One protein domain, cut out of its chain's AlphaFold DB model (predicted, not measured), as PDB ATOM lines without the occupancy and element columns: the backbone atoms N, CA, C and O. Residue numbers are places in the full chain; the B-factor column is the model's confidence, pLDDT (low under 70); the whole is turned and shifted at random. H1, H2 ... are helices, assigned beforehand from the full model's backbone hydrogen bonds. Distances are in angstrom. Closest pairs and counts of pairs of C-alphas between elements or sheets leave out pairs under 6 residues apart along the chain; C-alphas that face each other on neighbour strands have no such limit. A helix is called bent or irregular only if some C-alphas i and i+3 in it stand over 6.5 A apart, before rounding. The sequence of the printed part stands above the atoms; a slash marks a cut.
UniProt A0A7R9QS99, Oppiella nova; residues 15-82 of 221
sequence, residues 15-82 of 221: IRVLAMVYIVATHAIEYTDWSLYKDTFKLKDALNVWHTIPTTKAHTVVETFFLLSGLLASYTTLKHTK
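Overview. This is residues 15 to 82 of the 221 residues of a protein of Oppiella nova (UniProt A0A7R9QS99). Two long helices, H1 and H4, run opposite ways and overlap near their first residues, making a long rod; short H2 and H3 lie on the link that folds back beside H1. Residues 69 to 82 stick out. The printed part has 68 residues, four named helices in order H1 to H4, no named strand: all helix, extended, radius of gyration of the C-alphas 17.7 A, spans 61 by 19 by 14 A.

Arrangement. H1, residues 15 to 38, is irregular, C-alphas 32 and 35 being 7.2 A apart. Its residues 16 to 23 alone touch H4, residues 59 to 81, at a shallow tilt of 26 degrees; the closest C-alphas, Ala 19 and Val 61, are 6.4 A apart. H3, residues 53 to 56, only just touches H1, with 3 pairs of C-alphas within 8 A, the closest Thr 26 and Thr 55, 5.3 A. H2, residues 43 to 46, is apart from H4. O i to N i+4 pairs are within hydrogen-bond range in 15 of 20 for H1, 16 of 19 for H4.

Along the chain. H1 begins at C-alpha 15 (178.809, 128.645, 146.762) and spans 37.1 A; H4 spans 33.7 A, ending at C-alpha 81 (163.089, 136.269, 126.512).

Size, cuts and confidence. The printed part has no cut. Residues 30 to 59 have pLDDT under 70.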
ATOM      1  N   ILE A  15     178.202 127.355 146.385       91.31
ATOM      2  CA  ILE A  15     178.809 128.645 146.762       91.31
ATOM      3  C   ILE A  15     177.883 129.429 147.700       91.31
ATOM      4  O   ILE A  15     178.349 129.983 148.695       91.31
ATOM      5  N   ARG A  16     176.569 129.447 147.432       89.88
ATOM      6  CA  ARG A  16     175.589 130.113 148.308       89.88
ATOM      7  C   ARG A  16     175.574 129.518 149.703       89.88
ATOM      8  O   ARG A  16     175.557 130.278 150.663       89.88
ATOM      9  N   VAL A  17     175.583 128.192 149.819       91.69
ATOM     10  CA  VAL A  17     175.580 127.520 151.125       91.69
ATOM     11  C   VAL A  17     176.828 127.897 151.916       91.69
ATOM     12  O   VAL A  17     176.706 128.331 153.058       91.69
ATOM     13  N   LEU A  18     178.012 127.817 151.304       91.31
ATOM     14  CA  LEU A  18     179.267 128.189 151.966       91.31
ATOM     15  C   LEU A  18     179.267 129.660 152.407       91.31
ATOM     16  O   LEU A  18     179.620 129.964 153.546       91.31
ATOM     17  N   ALA A  19     178.810 130.563 151.538       89.94
ATOM     18  CA  ALA A  19     178.717 131.983 151.850       89.94
ATOM     19  C   ALA A  19     177.680 132.274 152.956       89.94
ATOM     20  O   ALA A  19     177.931 133.112 153.821       89.94
ATOM     21  N   MET A  20     176.545 131.560 152.991       89.19
ATOM     22  CA  MET A  20     175.537 131.710 154.051       89.19
ATOM     23  C   MET A  20     176.060 131.207 155.393       89.19
ATOM     24  O   MET A  20     175.905 131.901 156.395       89.19
ATOM     25  N   VAL A  21     176.705 130.036 155.420       89.56
ATOM     26  CA  VAL A  21     177.316 129.485 156.639       89.56
ATOM     27  C   VAL A  21     178.327 130.472 157.212       89.56
ATOM     28  O   VAL A  21     178.302 130.744 158.409       89.56
ATOM     29  N   TYR A  22     179.162 131.063 156.359       87.12
ATOM     30  CA  TYR A  22     180.142 132.059 156.772       87.12
ATOM     31  C   TYR A  22     179.501 133.310 157.403       87.12
ATOM     32  O   TYR A  22     179.907 133.735 158.488       87.12
ATOM     33  N   ILE A  23     178.479 133.883 156.752       85.56
ATOM     34  CA  ILE A  23     177.764 135.071 157.253       85.56
ATOM     35  C   ILE A  23     177.080 134.771 158.590       85.56
ATOM     36  O   ILE A  23     177.209 135.548 159.534       85.56
ATOM     37  N   VAL A  24     176.380 133.636 158.690       86.12
ATOM     38  CA  VAL A  24     175.696 133.231 159.926       86.12
ATOM     39  C   VAL A  24     176.702 133.018 161.053       86.12
ATOM     40  O   VAL A  24     176.470 133.497 162.159       86.12
ATOM     41  N   ALA A  25     177.829 132.355 160.778       83.75
ATOM     42  CA  ALA A  25     178.873 132.134 161.773       83.75
ATOM     43  C   ALA A  25     179.465 133.458 162.276       83.75
ATOM     44  O   ALA A  25     179.633 133.629 163.480       83.75
ATOM     45  N   THR A  26     179.721 134.415 161.379       78.94
ATOM     46  CA  THR A  26     180.263 135.714 161.794       78.94
ATOM     47  C   THR A  26     179.260 136.517 162.611       78.94
ATOM     48  O   THR A  26     179.617 136.993 163.684       78.94
ATOM     49  N   HIS A  27     178.002 136.611 162.175       79.12
ATOM     50  CA  HIS A  27     176.983 137.290 162.974       79.12
ATOM     51  C   HIS A  27     176.795 136.617 164.335       79.12
ATOM     52  O   HIS A  27     176.694 137.309 165.341       79.12
ATOM     53  N   ALA A  28     176.801 135.282 164.405       80.19
ATOM     54  CA  ALA A  28     176.725 134.583 165.683       80.19
ATOM     55  C   ALA A  28     177.855 135.018 166.629       80.19
ATOM     56  O   ALA A  28     177.562 135.375 167.765       80.19
ATOM     57  N   ILE A  29     179.101 135.073 166.141       73.81
ATOM     58  CA  ILE A  29     180.266 135.531 166.916       73.81
ATOM     59  C   ILE A  29     180.075 136.986 167.379       73.81
ATOM     60  O   ILE A  29     180.126 137.247 168.581       73.81
ATOM     61  N   GLU A  30     179.742 137.902 166.460       69.00
ATOM     62  CA  GLU A  30     179.491 139.326 166.757       69.00
ATOM     63  C   GLU A  30     178.407 139.529 167.829       69.00
ATOM     64  O   GLU A  30     178.531 140.390 168.701       69.00
ATOM     65  N   TYR A  31     177.329 138.738 167.784       68.06
ATOM     66  CA  TYR A  31     176.224 138.831 168.742       68.06
ATOM     67  C   TYR A  31     176.488 138.084 170.059       68.06
ATOM     68  O   TYR A  31     175.833 138.401 171.053       68.06
ATOM     69  N   THR A  32     177.426 137.133 170.113       61.91
ATOM     70  CA  THR A  32     177.834 136.453 171.362       61.91
ATOM     71  C   THR A  32     178.907 137.206 172.150       61.91
ATOM     72  O   THR A  32     179.018 137.025 173.363       61.91
ATOM     73  N   ASP A  33     179.637 138.108 171.498       53.22
ATOM     74  CA  ASP A  33     180.785 138.839 172.047       53.22
ATOM     75  C   ASP A  33     180.431 139.966 173.043       53.22
ATOM     76  O   ASP A  33     181.290 140.739 173.461       53.22
ATOM     77  N   TRP A  34     179.198 140.028 173.557       50.91
ATOM     78  CA  TRP A  34     178.842 140.909 174.687       50.91
ATOM     79  C   TRP A  34     179.613 140.586 175.984       50.91
ATOM     80  O   TRP A  34     179.594 141.366 176.936       50.91
ATOM     81  N   SER A  35     180.342 139.469 176.022       47.31
ATOM     82  CA  SER A  35     181.319 139.131 177.061       47.31
ATOM     83  C   SER A  35     182.627 139.945 176.978       47.31
ATOM     84  O   SER A  35     183.316 140.053 177.994       47.31
ATOM     85  N   LEU A  36     182.946 140.584 175.839       47.31
ATOM     86  CA  LEU A  36     184.151 141.415 175.645       47.31
ATOM     87  C   LEU A  36     184.089 142.788 176.324       47.31
ATOM     88  O   LEU A  36     185.134 143.402 176.529       47.31
ATOM     89  N   TYR A  37     182.915 143.249 176.772       50.12
ATOM     90  CA  TYR A  37     182.823 144.445 177.627       50.12
ATOM     91  C   TYR A  37     183.541 144.279 178.974       50.12
ATOM     92  O   TYR A  37     183.801 145.267 179.657       50.12
ATOM     93  N   LYS A  38     183.897 143.046 179.357       53.38
ATOM     94  CA  LYS A  38     184.734 142.794 180.533       53.38
ATOM     95  C   LYS A  38     186.213 143.136 180.313       53.38
ATOM     96  O   LYS A  38     186.928 143.263 181.297       53.38
ATOM     97  N   ASP A  39     186.665 143.302 179.067       55.22
ATOM     98  CA  ASP A  39     188.083 143.438 178.704       55.22
ATOM     99  C   ASP A  39     188.293 144.496 177.595       55.22
ATOM    100  O   ASP A  39     189.070 144.314 176.655       55.22
ATOM    101  N   THR A  40     187.629 145.653 177.703       55.53
ATOM    102  CA  THR A  40     187.686 146.764 176.726       55.53
ATOM    103  C   THR A  40     189.116 147.206 176.381       55.53
ATOM    104  O   THR A  40     189.377 147.677 175.276       55.53
ATOM    105  N   PHE A  41     190.067 147.004 177.299       61.97
ATOM    106  CA  PHE A  41     191.486 147.321 177.118       61.97
ATOM    107  C   PHE A  41     192.244 146.346 176.201       61.97
ATOM    108  O   PHE A  41     193.269 146.729 175.646       61.97
ATOM    109  N   LYS A  42     191.740 145.123 175.986       58.47
ATOM    110  CA  LYS A  42     192.348 144.114 175.093       58.47
ATOM    111  C   LYS A  42     191.749 144.108 173.689       58.47
ATOM    112  O   LYS A  42     192.259 143.421 172.807       58.47
ATOM    113  N   LEU A  43     190.689 144.885 173.454       58.75
ATOM    114  CA  LEU A  43     189.995 144.942 172.166       58.75
ATOM    115  C   LEU A  43     190.940 145.344 171.023       58.75
ATOM    116  O   LEU A  43     190.864 144.797 169.928       58.75
ATOM    117  N   LYS A  44     191.875 146.263 171.286       57.41
ATOM    118  CA  LYS A  44     192.838 146.729 170.280       57.41
ATOM    119  C   LYS A  44     193.831 145.636 169.863       57.41
ATOM    120  O   LYS A  44     194.207 145.588 168.696       57.41
ATOM    121  N   ASP A  45     194.203 144.748 170.780       61.25
ATOM    122  CA  ASP A  45     195.108 143.628 170.501       61.25
ATOM    123  C   ASP A  45     194.355 142.457 169.856       61.25
ATOM    124  O   ASP A  45     194.848 141.862 168.901       61.25
ATOM    125  N   ALA A  46     193.118 142.192 170.290       56.53
ATOM    126  CA  ALA A  46     192.247 141.165 169.715       56.53
ATOM    127  C   ALA A  46     191.832 141.464 168.259       56.53
ATOM    128  O   ALA A  46     191.702 140.548 167.445       56.53
ATOM    129  N   LEU A  47     191.666 142.740 167.892       57.69
ATOM    130  CA  LEU A  47     191.340 143.160 166.520       57.69
ATOM    131  C   LEU A  47     192.542 143.137 165.558       57.69
ATOM    132  O   LEU A  47     192.348 143.222 164.349       57.69
ATOM    133  N   ASN A  48     193.771 143.027 166.072       56.59
ATOM    134  CA  ASN A  48     194.998 142.994 165.266       56.59
ATOM    135  C   ASN A  48     195.503 141.574 164.982       56.59
ATOM    136  O   ASN A  48     196.588 141.401 164.421       56.59
ATOM    137  N   VAL A  49     194.738 140.547 165.352       63.62
ATOM    138  CA  VAL A  49     195.139 139.163 165.120       63.62
ATOM    139  C   VAL A  49     194.570 138.657 163.800       63.62
ATOM    140  O   VAL A  49     193.396 138.824 163.495       63.62
ATOM    141  N   TRP A  50     195.402 138.008 162.989       57.47
ATOM    142  CA  TRP A  50     195.046 137.585 161.629       57.47
ATOM    143  C   TRP A  50     193.769 136.724 161.542       57.47
ATOM    144  O   TRP A  50     193.078 136.749 160.528       57.47
ATOM    145  N   HIS A  51     193.426 135.997 162.608       62.78
ATOM    146  CA  HIS A  51     192.227 135.163 162.689       62.78
ATOM    147  C   HIS A  51     190.934 135.923 163.043       62.78
ATOM    148  O   HIS A  51     189.861 135.344 162.901       62.78
ATOM    149  N   THR A  52     190.997 137.205 163.427       61.53
ATOM    150  CA  THR A  52     189.818 138.084 163.606       61.53
ATOM    151  C   THR A  52     189.540 138.967 162.378       61.53
ATOM    152  O   THR A  52     188.494 139.607 162.265       61.53
ATOM    153  N   ILE A  53     190.431 138.955 161.381       62.28
ATOM    154  CA  ILE A  53     190.220 139.626 160.087       62.28
ATOM    155  C   ILE A  53     189.007 139.060 159.318       62.28
ATOM    156  O   ILE A  53     188.224 139.855 158.794       62.28
ATOM    157  N   PRO A  54     188.780 137.730 159.252       62.44
ATOM    158  CA  PRO A  54     187.618 137.176 158.561       62.44
ATOM    159  C   PRO A  54     186.286 137.673 159.148       62.44
ATOM    160  O   PRO A  54     185.386 138.062 158.400       62.44
ATOM    161  N   THR A  55     186.172 137.735 160.477       62.31
ATOM    162  CA  THR A  55     184.946 138.194 161.147       62.31
ATOM    163  C   THR A  55     184.729 139.694 160.943       62.31
ATOM    164  O   THR A  55     183.652 140.116 160.543       62.31
ATOM    165  N   THR A  56     185.775 140.511 161.068       60.91
ATOM    166  CA  THR A  56     185.673 141.973 160.872       60.91
ATOM    167  C   THR A  56     185.409 142.415 159.424       60.91
ATOM    168  O   THR A  56     185.072 143.576 159.184       60.91
ATOM    169  N   LYS A  57     185.548 141.515 158.440       64.56
ATOM    170  CA  LYS A  57     185.322 141.783 157.007       64.56
ATOM    171  C   LYS A  57     184.180 140.962 156.407       64.56
ATOM    172  O   LYS A  57     184.052 140.898 155.185       64.56
ATOM    173  N   ALA A  58     183.315 140.359 157.222       66.75
ATOM    174  CA  ALA A  58     182.294 139.453 156.700       66.75
ATOM    175  C   ALA A  58     181.279 140.098 155.746       66.75
ATOM    176  O   ALA A  58     180.724 139.408 154.891       66.75
ATOM    177  N   HIS A  59     181.110 141.421 155.796       69.88
ATOM    178  CA  HIS A  59     180.313 142.162 154.817       69.88
ATOM    179  C   HIS A  59     180.793 141.973 153.368       69.88
ATOM    180  O   HIS A  59     179.971 141.998 152.459       69.88
ATOM    181  N   THR A  60     182.083 141.717 153.132       75.94
ATOM    182  CA  THR A  60     182.621 141.480 151.781       75.94
ATOM    183  C   THR A  60     182.086 140.178 151.174       75.94
ATOM    184  O   THR A  60     181.902 140.081 149.966       75.94
ATOM    185  N   VAL A  61     181.722 139.181 151.991       84.50
ATOM    186  CA  VAL A  61     181.120 137.932 151.486       84.50
ATOM    187  C   VAL A  61     179.728 138.169 150.889       84.50
ATOM    188  O   VAL A  61     179.317 137.450 149.976       84.50
ATOM    189  N   VAL A  62     179.030 139.226 151.315       87.38
ATOM    190  CA  VAL A  62     177.728 139.625 150.754       87.38
ATOM    191  C   VAL A  62     177.838 139.977 149.264       87.38
ATOM    192  O   VAL A  62     176.914 139.701 148.499       87.38
ATOM    193  N   GLU A  63     178.988 140.478 148.805       88.31
ATOM    194  CA  GLU A  63     179.231 140.790 147.389       88.31
ATOM    195  C   GLU A  63     179.091 139.551 146.493       88.31
ATOM    196  O   GLU A  63     178.605 139.641 145.362       88.31
ATOM    197  N   THR A  64     179.413 138.366 147.025       90.94
ATOM    198  CA  THR A  64     179.203 137.096 146.318       90.94
ATOM    199  C   THR A  64     177.716 136.865 146.045       90.94
ATOM    200  O   THR A  64     177.347 136.443 144.949       90.94
ATOM    201  N   PHE A  65     176.829 137.193 146.991       90.75
ATOM    202  CA  PHE A  65     175.384 137.076 146.779       90.75
ATOM    203  C   PHE A  65     174.882 138.045 145.714       90.75
ATOM    204  O   PHE A  65     174.076 137.637 144.875       90.75
ATOM    205  N   PHE A  66     175.385 139.283 145.689       92.69
ATOM    206  CA  PHE A  66     175.034 140.253 144.647       92.69
ATOM    207  C   PHE A  66     175.484 139.787 143.259       92.69
ATOM    208  O   PHE A  66     174.701 139.838 142.307       92.69
ATOM    209  N   LEU A  67     176.698 139.242 143.143       92.44
ATOM    210  CA  LEU A  67     177.200 138.686 141.886       92.44
ATOM    211  C   LEU A  67     176.332 137.519 141.395       92.44
ATOM    212  O   LEU A  67     175.909 137.489 140.237       92.44
ATOM    213  N   LEU A  68     176.027 136.566 142.279       92.88
ATOM    214  CA  LEU A  68     175.194 135.408 141.945       92.88
ATOM    215  C   LEU A  68     173.750 135.800 141.615       92.88
ATOM    216  O   LEU A  68     173.114 135.160 140.775       92.88
ATOM    217  N   SER A  69     173.231 136.832 142.276       93.31
ATOM    218  CA  SER A  69     171.927 137.428 141.998       93.31
ATOM    219  C   SER A  69     171.877 137.982 140.570       93.31
ATOM    220  O   SER A  69     171.046 137.541 139.772       93.31
ATOM    221  N   GLY A  70     172.839 138.835 140.195       93.75
ATOM    222  CA  GLY A  70     172.946 139.396 138.846       93.75
ATOM    223  C   GLY A  70     173.174 138.340 137.758       93.75
ATOM    224  O   GLY A  70     172.532 138.391 136.703       93.75
ATOM    225  N   LEU A  71     174.026 137.341 138.021       93.50
ATOM    226  CA  LEU A  71     174.270 136.213 137.116       93.50
ATOM    227  C   LEU A  71     172.980 135.436 136.836       93.50
ATOM    228  O   LEU A  71     172.627 135.211 135.676       93.50
ATOM    229  N   LEU A  72     172.260 135.041 137.890       92.56
ATOM    230  CA  LEU A  72     171.035 134.259 137.751       92.56
ATOM    231  C   LEU A  72     169.921 135.083 137.100       92.56
ATOM    232  O   LEU A  72     169.214 134.566 136.232       92.56
ATOM    233  N   ALA A  73     169.778 136.354 137.474       93.50
ATOM    234  CA  ALA A  73     168.798 137.253 136.877       93.50
ATOM    235  C   ALA A  73     169.056 137.435 135.373       93.50
ATOM    236  O   ALA A  73     168.127 137.340 134.573       93.50
ATOM    237  N   SER A  74     170.318 137.594 134.966       93.75
ATOM    238  CA  SER A  74     170.700 137.698 133.552       93.75
ATOM    239  C   SER A  74     170.458 136.388 132.797       93.75
ATOM    240  O   SER A  74     169.824 136.386 131.743       93.75
ATOM    241  N   TYR A  75     170.897 135.255 133.353       93.00
ATOM    242  CA  TYR A  75     170.726 133.931 132.747       93.00
ATOM    243  C   TYR A  75     169.248 133.573 132.536       93.00
ATOM    244  O   TYR A  75     168.840 133.165 131.445       93.00
ATOM    245  N   THR A  76     168.426 133.752 133.573       92.44
ATOM    246  CA  THR A  76     166.986 133.465 133.516       92.44
ATOM    247  C   THR A  76     166.266 134.389 132.539       92.44
ATOM    248  O   THR A  76     165.469 133.904 131.738       92.44
ATOM    249  N   THR A  77     166.605 135.681 132.525       93.75
ATOM    250  CA  THR A  77     166.017 136.660 131.598       93.75
ATOM    251  C   THR A  77     166.370 136.348 130.152       93.75
ATOM    252  O   THR A  77     165.478 136.300 129.306       93.75
ATOM    253  N   LEU A  78     167.642 136.078 129.845       94.12
ATOM    254  CA  LEU A  78     168.075 135.715 128.491       94.12
ATOM    255  C   LEU A  78     167.367 134.450 127.995       94.12
ATOM    256  O   LEU A  78     166.909 134.404 126.850       94.12
ATOM    257  N   LYS A  79     167.218 133.448 128.869       93.00
ATOM    258  CA  LYS A  79     166.515 132.200 128.556       93.00
ATOM    259  C   LYS A  79     165.018 132.421 128.327       93.00
ATOM    260  O   LYS A  79     164.477 131.904 127.353       93.00
ATOM    261  N   HIS A  80     164.358 133.184 129.196       92.81
ATOM    262  CA  HIS A  80     162.919 133.444 129.120       92.81
ATOM    263  C   HIS A  80     162.554 134.286 127.890       92.81
ATOM    264  O   HIS A  80     161.663 133.930 127.123       92.81
ATOM    265  N   THR A  81     163.313 135.352 127.641       93.38
ATOM    266  CA  THR A  81     163.089 136.269 126.512       93.38
ATOM    267  C   THR A  81     163.593 135.725 125.173       93.38
ATOM    268  O   THR A  81     163.342 136.335 124.130       93.38
ATOM    269  N   LYS A  82     164.311 134.590 125.170       93.00
ATOM    270  CA  LYS A  82     165.049 134.057 124.009       93.00
ATOM    271  C   LYS A  82     165.995 135.103 123.399       93.00
ATOM    272  O   LYS A  82     166.104 135.199 122.179       93.00
TER     273      LYS A  82